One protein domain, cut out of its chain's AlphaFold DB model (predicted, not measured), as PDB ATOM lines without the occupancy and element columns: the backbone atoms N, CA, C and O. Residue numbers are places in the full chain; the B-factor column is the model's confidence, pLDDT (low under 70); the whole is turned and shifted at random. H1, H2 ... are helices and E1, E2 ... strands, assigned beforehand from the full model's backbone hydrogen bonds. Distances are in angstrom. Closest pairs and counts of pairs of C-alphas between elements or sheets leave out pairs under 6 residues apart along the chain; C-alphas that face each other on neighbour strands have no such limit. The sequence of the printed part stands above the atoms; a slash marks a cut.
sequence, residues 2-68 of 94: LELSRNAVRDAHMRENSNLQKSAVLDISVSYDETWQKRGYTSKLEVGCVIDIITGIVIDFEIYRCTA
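Overview. This is residues 2 to 68 of the 94 residues of an uncharacterized protein of Araneus ventricosus (UniProt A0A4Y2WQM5). A long, narrow, twisted ribbon of three strands, E1, E2 and E3, has one helix, H1, at one end, packed by its first residues, 2 to 9, on the sheet near the start of E3. A long loop, residues 17 to 29, leads from the helix back to the ribbon, and the tight turn between E1 and E2 lies at the far end. The printed part has 67 residues, in the order H1 E1 E2 E3; the class is mixed, helices and strands. The sheet's order is E1 - E2 - E3, antiparallel throughout. The whole is a rod spanning 53 by 18 by 14 A, only just loose and close to extended, with a radius of gyration of the C-alphas of 15.9 A.

Arrangement. Begin with the sheet, where E1, residues 30 to 39, E2, residues 43 to 52, and E3, residues 58 to 66, form a meander, each strand the antiparallel neighbour of the one before. E1 and E2 are a hairpin, at 162 degrees between their directions; look at N 31 and O 51, 2.8 A apart, and at N 39 and O 43, also 2.8 A, both within hydrogen-bond range. E2 and E3 are a hairpin too, at 166 degrees; there N 44 and O 66 are 2.8 A apart and N 50 and O 60 are 2.9 A apart, within hydrogen-bond range. E1 and E3 are the edge strands. The sheet's C-alphas lie up to 4.7 A off its best plane. Now find H1, residues 2 to 16, which is on the sheet at the sheet's level, with a height over the sheet of 3.4 A. Its closest C-alphas to E3 are those of Ser 5 and Ile 59, 5.2 A apart. Toward E2 the closest are those of Val 9 and Asp 52, 7.5 A apart. In H1 every O i to N i+4 pair is within hydrogen-bond range.

Along the chain. Find C-alpha 30 at (362.437, 244.997, 277.692); from there E1 runs 28.7 A to Arg 39. E2 runs 29.4 A from Ser 43 to Asp 52. E3 runs 22.3 A from Val 58 to C-alpha 66 at (340.002, 233.163, 278.777). H1 begins at C-alpha 2, (364.474, 230.413, 279.227), and runs 21.1 A to Glu 16.

Size, cuts and confidence. The two C-alphas farthest apart are those of Asn 19 and Tyr 41, 52.7 A. The printed part, residues 2 to 68, has no cut. The link from H1 to E1 is long, 13 residues; those from E1 to E2 and from E2 to E3 are tight, 3 and 5 residues. The mean pLDDT of the printed part is 83.7; look for values under 70 at residue 24, residues 39 to 43 and residues 66 to 68.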
ATOM      1  N   LEU A   2     363.778 229.200 278.754       79.44
ATOM      2  CA  LEU A   2     364.474 230.413 279.227       79.44
ATOM      3  C   LEU A   2     365.996 230.428 278.980       79.44
ATOM      4  O   LEU A   2     366.535 231.452 278.583       79.44
ATOM      5  N   GLU A   3     366.691 229.300 279.170       86.12
ATOM      6  CA  GLU A   3     368.134 229.177 278.875       86.12
ATOM      7  C   GLU A   3     368.462 229.489 277.402       86.12
ATOM      8  O   GLU A   3     369.426 230.188 277.105       86.12
ATOM      9  N   LEU A   4     367.630 228.993 276.476       90.31
ATOM     10  CA  LEU A   4     367.810 229.191 275.037       90.31
ATOM     11  C   LEU A   4     367.577 230.655 274.670       90.31
ATOM     12  O   LEU A   4     368.409 231.235 273.977       90.31
ATOM     13  N   SER A   5     366.500 231.258 275.181       88.12
ATOM     14  CA  SER A   5     366.193 232.671 274.947       88.12
ATOM     15  C   SER A   5     367.295 233.580 275.497       88.12
ATOM     16  O   SER A   5     367.756 234.477 274.801       88.12
ATOM     17  N   ARG A   6     367.799 233.308 276.711       88.06
ATOM     18  CA  ARG A   6     368.909 234.067 277.316       88.06
ATOM     19  C   ARG A   6     370.185 233.991 276.489       88.06
ATOM     20  O   ARG A   6     370.833 235.016 276.288       88.06
ATOM     21  N   ASN A   7     370.544 232.798 276.016       90.81
ATOM     22  CA  ASN A   7     371.724 232.622 275.175       90.81
ATOM     23  C   ASN A   7     371.546 233.321 273.821       90.81
ATOM     24  O   ASN A   7     372.457 234.012 273.384       90.81
ATOM     25  N   ALA A   8     370.361 233.235 273.209       92.94
ATOM     26  CA  ALA A   8     370.062 233.909 271.948       92.94
ATOM     27  C   ALA A   8     370.136 235.442 272.062       92.94
ATOM     28  O   ALA A   8     370.786 236.080 271.235       92.94
ATOM     29  N   VAL A   9     369.531 236.028 273.103       92.19
ATOM     30  CA  VAL A   9     369.608 237.473 273.392       92.19
ATOM     31  C   VAL A   9     371.057 237.889 273.628       92.19
ATOM     32  O   VAL A   9     371.530 238.860 273.041       92.19
ATOM     33  N   ARG A  10     371.803 237.129 274.436       90.38
ATOM     34  CA  ARG A  10     373.217 237.414 274.707       90.38
ATOM     35  C   ARG A  10     374.060 237.381 273.433       90.38
ATOM     36  O   ARG A  10     374.846 238.298 273.214       90.38
ATOM     37  N   ASP A  11     373.886 236.362 272.601       91.44
ATOM     38  CA  ASP A  11     374.604 236.237 271.334       91.44
ATOM     39  C   ASP A  11     374.259 237.388 270.381       91.44
ATOM     40  O   ASP A  11     375.149 237.928 269.725       91.44
ATOM     41  N   ALA A  12     372.991 237.805 270.327       92.88
ATOM     42  CA  ALA A  12     372.562 238.953 269.536       92.88
ATOM     43  C   ALA A  12     373.189 240.264 270.045       92.88
ATOM     44  O   ALA A  12     373.764 241.009 269.254       92.88
ATOM     45  N   HIS A  13     373.216 240.499 271.358       91.75
ATOM     46  CA  HIS A  13     373.897 241.666 271.929       91.75
ATOM     47  C   HIS A  13     375.412 241.666 271.702       91.75
ATOM     48  O   HIS A  13     375.982 242.730 271.473       91.75
ATOM     49  N   MET A  14     376.074 240.506 271.734       90.06
ATOM     50  CA  MET A  14     377.507 240.401 271.420       90.06
ATOM     51  C   MET A  14     377.806 240.682 269.945       90.06
ATOM     52  O   MET A  14     378.884 241.185 269.629       90.06
ATOM     53  N   ARG A  15     376.871 240.364 269.040       89.44
ATOM     54  CA  ARG A  15     376.983 240.707 267.613       89.44
ATOM     55  C   ARG A  15     376.839 242.208 267.384       89.44
ATOM     56  O   ARG A  15     377.619 242.761 266.618       89.44
ATOM     57  N   GLU A  16     375.893 242.848 268.065       87.62
ATOM     58  CA  GLU A  16     375.668 244.297 267.971       87.62
ATOM     59  C   GLU A  16     376.754 245.114 268.691       87.62
ATOM     60  O   GLU A  16     377.110 246.207 268.260       87.62
ATOM     61  N   ASN A  17     377.325 244.585 269.779       85.19
ATOM     62  CA  ASN A  17     378.363 245.248 270.565       85.19
ATOM     63  C   ASN A  17     379.538 244.303 270.850       85.19
ATOM     64  O   ASN A  17     379.571 243.598 271.859       85.19
ATOM     65  N   SER A  18     380.568 244.356 270.003       80.19
ATOM     66  CA  SER A  18     381.783 243.532 270.127       80.19
ATOM     67  C   SER A  18     382.640 243.839 271.364       80.19
ATOM     68  O   SER A  18     383.455 243.014 271.773       80.19
ATOM     69  N   ASN A  19     382.444 245.006 271.983       83.12
ATOM     70  CA  ASN A  19     383.138 245.419 273.207       83.12
ATOM     71  C   ASN A  19     382.545 244.798 274.483       83.12
ATOM     72  O   ASN A  19     383.062 245.017 275.581       83.12
ATOM     73  N   LEU A  20     381.438 244.063 274.365       82.12
ATOM     74  CA  LEU A  20     380.701 243.548 275.506       82.12
ATOM     75  C   LEU A  20     381.395 242.300 276.072       82.12
ATOM     76  O   LEU A  20     381.550 241.284 275.394       82.12
ATOM     77  N   GLN A  21     381.850 242.380 277.326       77.88
ATOM     78  CA  GLN A  21     382.559 241.272 277.970       77.88
ATOM     79  C   GLN A  21     381.621 240.097 278.277       77.88
ATOM     80  O   GLN A  21     380.440 240.258 278.573       77.88
ATOM     81  N   LYS A  22     382.164 238.875 278.225       73.69
ATOM     82  CA  LYS A  22     381.375 237.634 278.281       73.69
ATOM     83  C   LYS A  22     380.791 237.301 279.668       73.69
ATOM     84  O   LYS A  22     379.927 236.428 279.743       73.69
ATOM     85  N   SER A  23     381.184 237.975 280.751       71.19
ATOM     86  CA  SER A  23     380.662 237.747 282.117       71.19
ATOM     87  C   SER A  23     380.229 239.065 282.786       71.19
ATOM     88  O   SER A  23     380.779 240.110 282.472       71.19
ATOM     89  N   ALA A  24     379.248 239.131 283.697       68.81
ATOM     90  CA  ALA A  24     378.416 238.097 284.333       68.81
ATOM     91  C   ALA A  24     376.898 238.395 284.246       68.81
ATOM     92  O   ALA A  24     376.090 237.483 284.396       68.81
ATOM     93  N   VAL A  25     376.496 239.628 283.923       79.94
ATOM     94  CA  VAL A  25     375.097 240.073 283.816       79.94
ATOM     95  C   VAL A  25     375.001 241.042 282.642       79.94
ATOM     96  O   VAL A  25     375.917 241.829 282.427       79.94
ATOM     97  N   LEU A  26     373.936 240.921 281.853       87.00
ATOM     98  CA  LEU A  26     373.644 241.831 280.754       87.00
ATOM     99  C   LEU A  26     372.439 242.670 281.163       87.00
ATOM    100  O   LEU A  26     371.369 242.108 281.398       87.00
ATOM    101  N   ASP A  27     372.625 243.982 281.240       89.00
ATOM    102  CA  ASP A  27     371.517 244.910 281.418       89.00
ATOM    103  C   ASP A  27     370.804 245.073 280.076       89.00
ATOM    104  O   ASP A  27     371.406 245.488 279.083       89.00
ATOM    105  N   ILE A  28     369.525 244.706 280.045       90.38
ATOM    106  CA  ILE A  28     368.680 244.770 278.853       90.38
ATOM    107  C   ILE A  28     367.433 245.594 279.141       90.38
ATOM    108  O   ILE A  28     366.921 245.609 280.262       90.38
ATOM    109  N   SER A  29     366.942 246.277 278.113       94.19
ATOM    110  CA  SER A  29     365.662 246.979 278.169       94.19
ATOM    111  C   SER A  29     364.610 246.116 277.497       94.19
ATOM    112  O   SER A  29     364.798 245.693 276.359       94.19
ATOM    113  N   VAL A  30     363.506 245.863 278.193       94.75
ATOM    114  CA  VAL A  30     362.437 244.997 277.692       94.75
ATOM    115  C   VAL A  30     361.156 245.784 277.465       94.75
ATOM    116  O   VAL A  30     360.826 246.687 278.236       94.75
ATOM    117  N   SER A  31     360.430 245.425 276.414       94.88
ATOM    118  CA  SER A  31     359.026 245.764 276.239       94.88
ATOM    119  C   SER A  31     358.173 244.546 276.570       94.88
ATOM    120  O   SER A  31     358.629 243.402 276.525       94.88
ATOM    121  N   TYR A  32     356.926 244.803 276.931       91.12
ATOM    122  CA  TYR A  32     355.924 243.769 277.116       91.12
ATOM    123  C   TYR A  32     354.769 244.066 276.169       91.12
ATOM    124  O   TYR A  32     354.301 245.206 276.123       91.12
ATOM    125  N   ASP A  33     354.374 243.066 275.388       88.00
ATOM    126  CA  ASP A  33     353.305 243.178 274.400       88.00
ATOM    127  C   ASP A  33     352.361 241.980 274.501       88.00
ATOM    128  O   ASP A  33     352.792 240.849 274.735       88.00
ATOM    129  N   GLU A  34     351.072 242.235 274.311       83.62
ATOM    130  CA  GLU A  34     350.009 241.244 274.438       83.62
ATOM    131  C   GLU A  34     349.170 241.208 273.165       83.62
ATOM    132  O   GLU A  34     348.817 242.228 272.574       83.62
ATOM    133  N   THR A  35     348.770 240.006 272.768       83.06
ATOM    134  CA  THR A  35     347.798 239.821 271.699       83.06
ATOM    135  C   THR A  35     346.732 238.821 272.103       83.06
ATOM    136  O   THR A  35     346.984 237.864 272.841       83.06
ATOM    137  N   TRP A  36     345.518 239.014 271.593       78.50
ATOM    138  CA  TRP A  36     344.444 238.047 271.743       78.50
ATOM    139  C   TRP A  36     343.975 237.506 270.400       78.50
ATOM    140  O   TRP A  36     343.819 238.213 269.407       78.50
ATOM    141  N   GLN A  37     343.645 236.222 270.400       79.19
ATOM    142  CA  GLN A  37     342.947 235.559 269.317       79.19
ATOM    143  C   GLN A  37     341.600 235.045 269.832       79.19
ATOM    144  O   GLN A  37     341.527 234.211 270.740       79.19
ATOM    145  N   LYS A  38     340.499 235.502 269.221       72.31
ATOM    146  CA  LYS A  38     339.180 234.885 269.428       72.31
ATOM    147  C   LYS A  38     339.196 233.477 268.823       72.31
ATOM    148  O   LYS A  38     339.408 233.302 267.625       72.31
ATOM    149  N   ARG A  39     338.964 232.461 269.656       65.88
ATOM    150  CA  ARG A  39     338.797 231.060 269.257       65.88
ATOM    151  C   ARG A  39     337.333 230.663 269.460       65.88
ATOM    152  O   ARG A  39     336.902 230.365 270.575       65.88
ATOM    153  N   GLY A  40     336.566 230.631 268.373       67.88
ATOM    154  CA  GLY A  40     335.123 230.366 268.415       67.88
ATOM    155  C   GLY A  40     334.321 231.521 269.031       67.88
ATOM    156  O   GLY A  40     334.794 232.651 269.079       67.88
ATOM    157  N   TYR A  41     333.100 231.238 269.498       65.06
ATOM    158  CA  TYR A  41     332.157 232.276 269.939       65.06
ATOM    159  C   TYR A  41     332.504 232.897 271.309       65.06
ATOM    160  O   TYR A  41     332.238 234.071 271.532       65.06
ATOM    161  N   THR A  42     333.109 232.132 272.231       61.22
ATOM    162  CA  THR A  42     333.242 232.529 273.655       61.22
ATOM    163  C   THR A  42     334.614 232.308 274.288       61.22
ATOM    164  O   THR A  42     334.787 232.647 275.458       61.22
ATOM    165  N   SER A  43     335.593 231.733 273.578       62.34
ATOM    166  CA  SER A  43     336.941 231.567 274.134       62.34
ATOM    167  C   SER A  43     337.938 232.513 273.481       62.34
ATOM    168  O   SER A  43     338.004 232.593 272.259       62.34
ATOM    169  N   LYS A  44     338.717 233.222 274.295       70.75
ATOM    170  CA  LYS A  44     339.869 234.011 273.855       70.75
ATOM    171  C   LYS A  44     341.142 233.277 274.283       70.75
ATOM    172  O   LYS A  44     341.224 232.775 275.407       70.75
ATOM    173  N   LEU A  45     342.087 233.156 273.362       80.00
ATOM    174  CA  LEU A  45     343.468 232.811 273.670       80.00
ATOM    175  C   LEU A  45     344.240 234.121 273.726       80.00
ATOM    176  O   LEU A  45     344.112 234.939 272.822       80.00
ATOM    177  N   GLU A  46     344.990 234.318 274.787       80.69
ATOM    178  CA  GLU A  46     345.784 235.506 275.050       80.69
ATOM    179  C   GLU A  46     347.236 235.066 275.158       80.69
ATOM    180  O   GLU A  46     347.526 234.011 275.732       80.69
ATOM    181  N   VAL A  47     348.122 235.831 274.536       86.94
ATOM    182  CA  VAL A  47     349.559 235.595 274.556       86.94
ATOM    183  C   VAL A  47     350.233 236.903 274.931       86.94
ATOM    184  O   VAL A  47     350.104 237.878 274.193       86.94
ATOM    185  N   GLY A  48     350.926 236.903 276.066       88.00
ATOM    186  CA  GLY A  48     351.794 237.991 276.510       88.00
ATOM    187  C   GLY A  48     353.252 237.621 276.264       88.00
ATOM    188  O   GLY A  48     353.651 236.480 276.500       88.00
ATOM    189  N   CYS A  49     354.051 238.562 275.775       91.75
ATOM    190  CA  CYS A  49     355.450 238.358 275.419       91.75
ATOM    191  C   CYS A  49     356.323 239.440 276.057       91.75
ATOM    192  O   CYS A  49     356.058 240.630 275.903       91.75
ATOM    193  N   VAL A  50     357.419 239.032 276.699       93.19
ATOM    194  CA  VAL A  50     358.508 239.928 277.111       93.19
ATOM    195  C   VAL A  50     359.559 239.929 276.008       93.19
ATOM    196  O   VAL A  50     360.130 238.884 275.691       93.19
ATOM    197  N   ILE A  51     359.824 241.091 275.428       94.56
ATOM    198  CA  ILE A  51     360.646 241.255 274.230       94.56
ATOM    199  C   ILE A  51     361.834 242.150 274.574       94.56
ATOM    200  O   ILE A  51     361.656 243.222 275.147       94.56
ATOM    201  N   ASP A  52     363.052 241.739 274.226       94.75
ATOM    202  CA  ASP A  52     364.202 242.643 274.281       94.75
ATOM    203  C   ASP A  52     364.083 243.716 273.187       94.75
ATOM    204  O   ASP A  52     363.956 243.398 272.004       94.75
ATOM    205  N   ILE A  53     364.140 244.992 273.572       95.12
ATOM    206  CA  ILE A  53     363.859 246.122 272.672       95.12
ATOM    207  C   ILE A  53     364.930 246.255 271.584       95.12
ATOM    208  O   ILE A  53     364.629 246.703 270.479       95.12
ATOM    209  N   ILE A  54     366.178 245.882 271.882       92.88
ATOM    210  CA  ILE A  54     367.299 246.058 270.954       92.88
ATOM    211  C   ILE A  54     367.331 244.943 269.909       92.88
ATOM    212  O   ILE A  54     367.472 245.214 268.721       92.88
ATOM    213  N   THR A  55     367.198 243.690 270.338       92.75
ATOM    214  CA  THR A  55     367.319 242.520 269.455       92.75
ATOM    215  C   THR A  55     365.980 242.060 268.879       92.75
ATOM    216  O   THR A  55     365.962 241.311 267.903       92.75
ATOM    217  N   GLY A  56     364.857 242.472 269.475       92.81
ATOM    218  CA  GLY A  56     363.509 242.024 269.113       92.81
ATOM    219  C   GLY A  56     363.204 240.575 269.509       92.81
ATOM    220  O   GLY A  56     362.193 240.017 269.082       92.81
ATOM    221  N   ILE A  57     364.073 239.931 270.293       93.69
ATOM    222  CA  ILE A  57     363.921 238.527 270.685       93.69
ATOM    223  C   ILE A  57     362.969 238.416 271.882       93.69
ATOM    224  O   ILE A  57     363.117 239.121 272.880       93.69
ATOM    225  N   VAL A  58     362.023 237.473 271.806       92.88
ATOM    226  CA  VAL A  58     361.145 237.116 272.929       92.88
ATOM    227  C   VAL A  58     361.940 236.331 273.973       92.88
ATOM    228  O   VAL A  58     362.479 235.256 273.697       92.88
ATOM    229  N   ILE A  59     362.007 236.870 275.186       92.88
ATOM    230  CA  ILE A  59     362.737 236.294 276.319       92.88
ATOM    231  C   ILE A  59     361.872 235.263 277.032       92.88
ATOM    232  O   ILE A  59     362.331 234.156 277.328       92.88
ATOM    233  N   ASP A  60     360.629 235.649 277.292       92.06
ATOM    234  CA  ASP A  60     359.628 234.848 277.975       92.06
ATOM    235  C   ASP A  60     358.244 235.162 277.408       92.06
ATOM    236  O   ASP A  60     358.027 236.229 276.825       92.06
ATOM    237  N   PHE A  61     357.320 234.224 277.564       90.25
ATOM    238  CA  PHE A  61     355.941 234.415 277.153       90.25
ATOM    239  C   PHE A  61     354.988 233.671 278.078       90.25
ATOM    240  O   PHE A  61     355.308 232.629 278.651       90.25
ATOM    241  N   GLU A  62     353.767 234.169 278.140       86.94
ATOM    242  CA  GLU A  62     352.673 233.543 278.856       86.94
ATOM    243  C   GLU A  62     351.486 233.337 277.929       86.94
ATOM    244  O   GLU A  62     351.197 234.146 277.050       86.94
ATOM    245  N   ILE A  63     350.809 232.204 278.107       84.88
ATOM    246  CA  ILE A  63     349.614 231.868 277.341       84.88
ATOM    247  C   ILE A  63     348.468 231.703 278.320       84.88
ATOM    248  O   ILE A  63     348.476 230.803 279.164       84.88
ATOM    249  N   TYR A  64     347.434 232.512 278.134       75.75
ATOM    250  CA  TYR A  64     346.206 232.432 278.901       75.75
ATOM    251  C   TYR A  64     345.030 232.042 278.028       75.75
ATOM    252  O   TYR A  64     344.849 232.487 276.898       75.75
ATOM    253  N   ARG A  65     344.165 231.196 278.585       71.50
ATOM    254  CA  ARG A  65     342.895 230.847 277.961       71.50
ATOM    255  C   ARG A  65     341.756 231.453 278.763       71.50
ATOM    256  O   ARG A  65     341.371 230.941 279.811       71.50
ATOM    257  N   CYS A  66     341.181 232.519 278.228       66.00
ATOM    258  CA  CYS A  66     340.002 233.163 278.777       66.00
ATOM    259  C   CYS A  66     338.751 232.474 278.214       66.00
ATOM    260  O   CYS A  66     338.370 232.659 277.058       66.00
ATOM    261  N   THR A  67     338.117 231.619 279.012       61.19
ATOM    262  CA  THR A  67     336.744 231.154 278.746       61.19
ATOM    263  C   THR A  67     335.764 232.048 279.509       61.19
ATOM    264  O   THR A  67     336.162 232.688 280.479       61.19
ATOM    265  N   ALA A  68     334.477 232.079 279.152       56.50
ATOM    266  CA  ALA A  68     333.456 232.816 279.921       56.50
ATOM    267  C   ALA A  68     333.465 232.500 281.442       56.50
ATOM    268  O   ALA A  68     333.082 233.324 282.262       56.50
TER     269      ALA A  68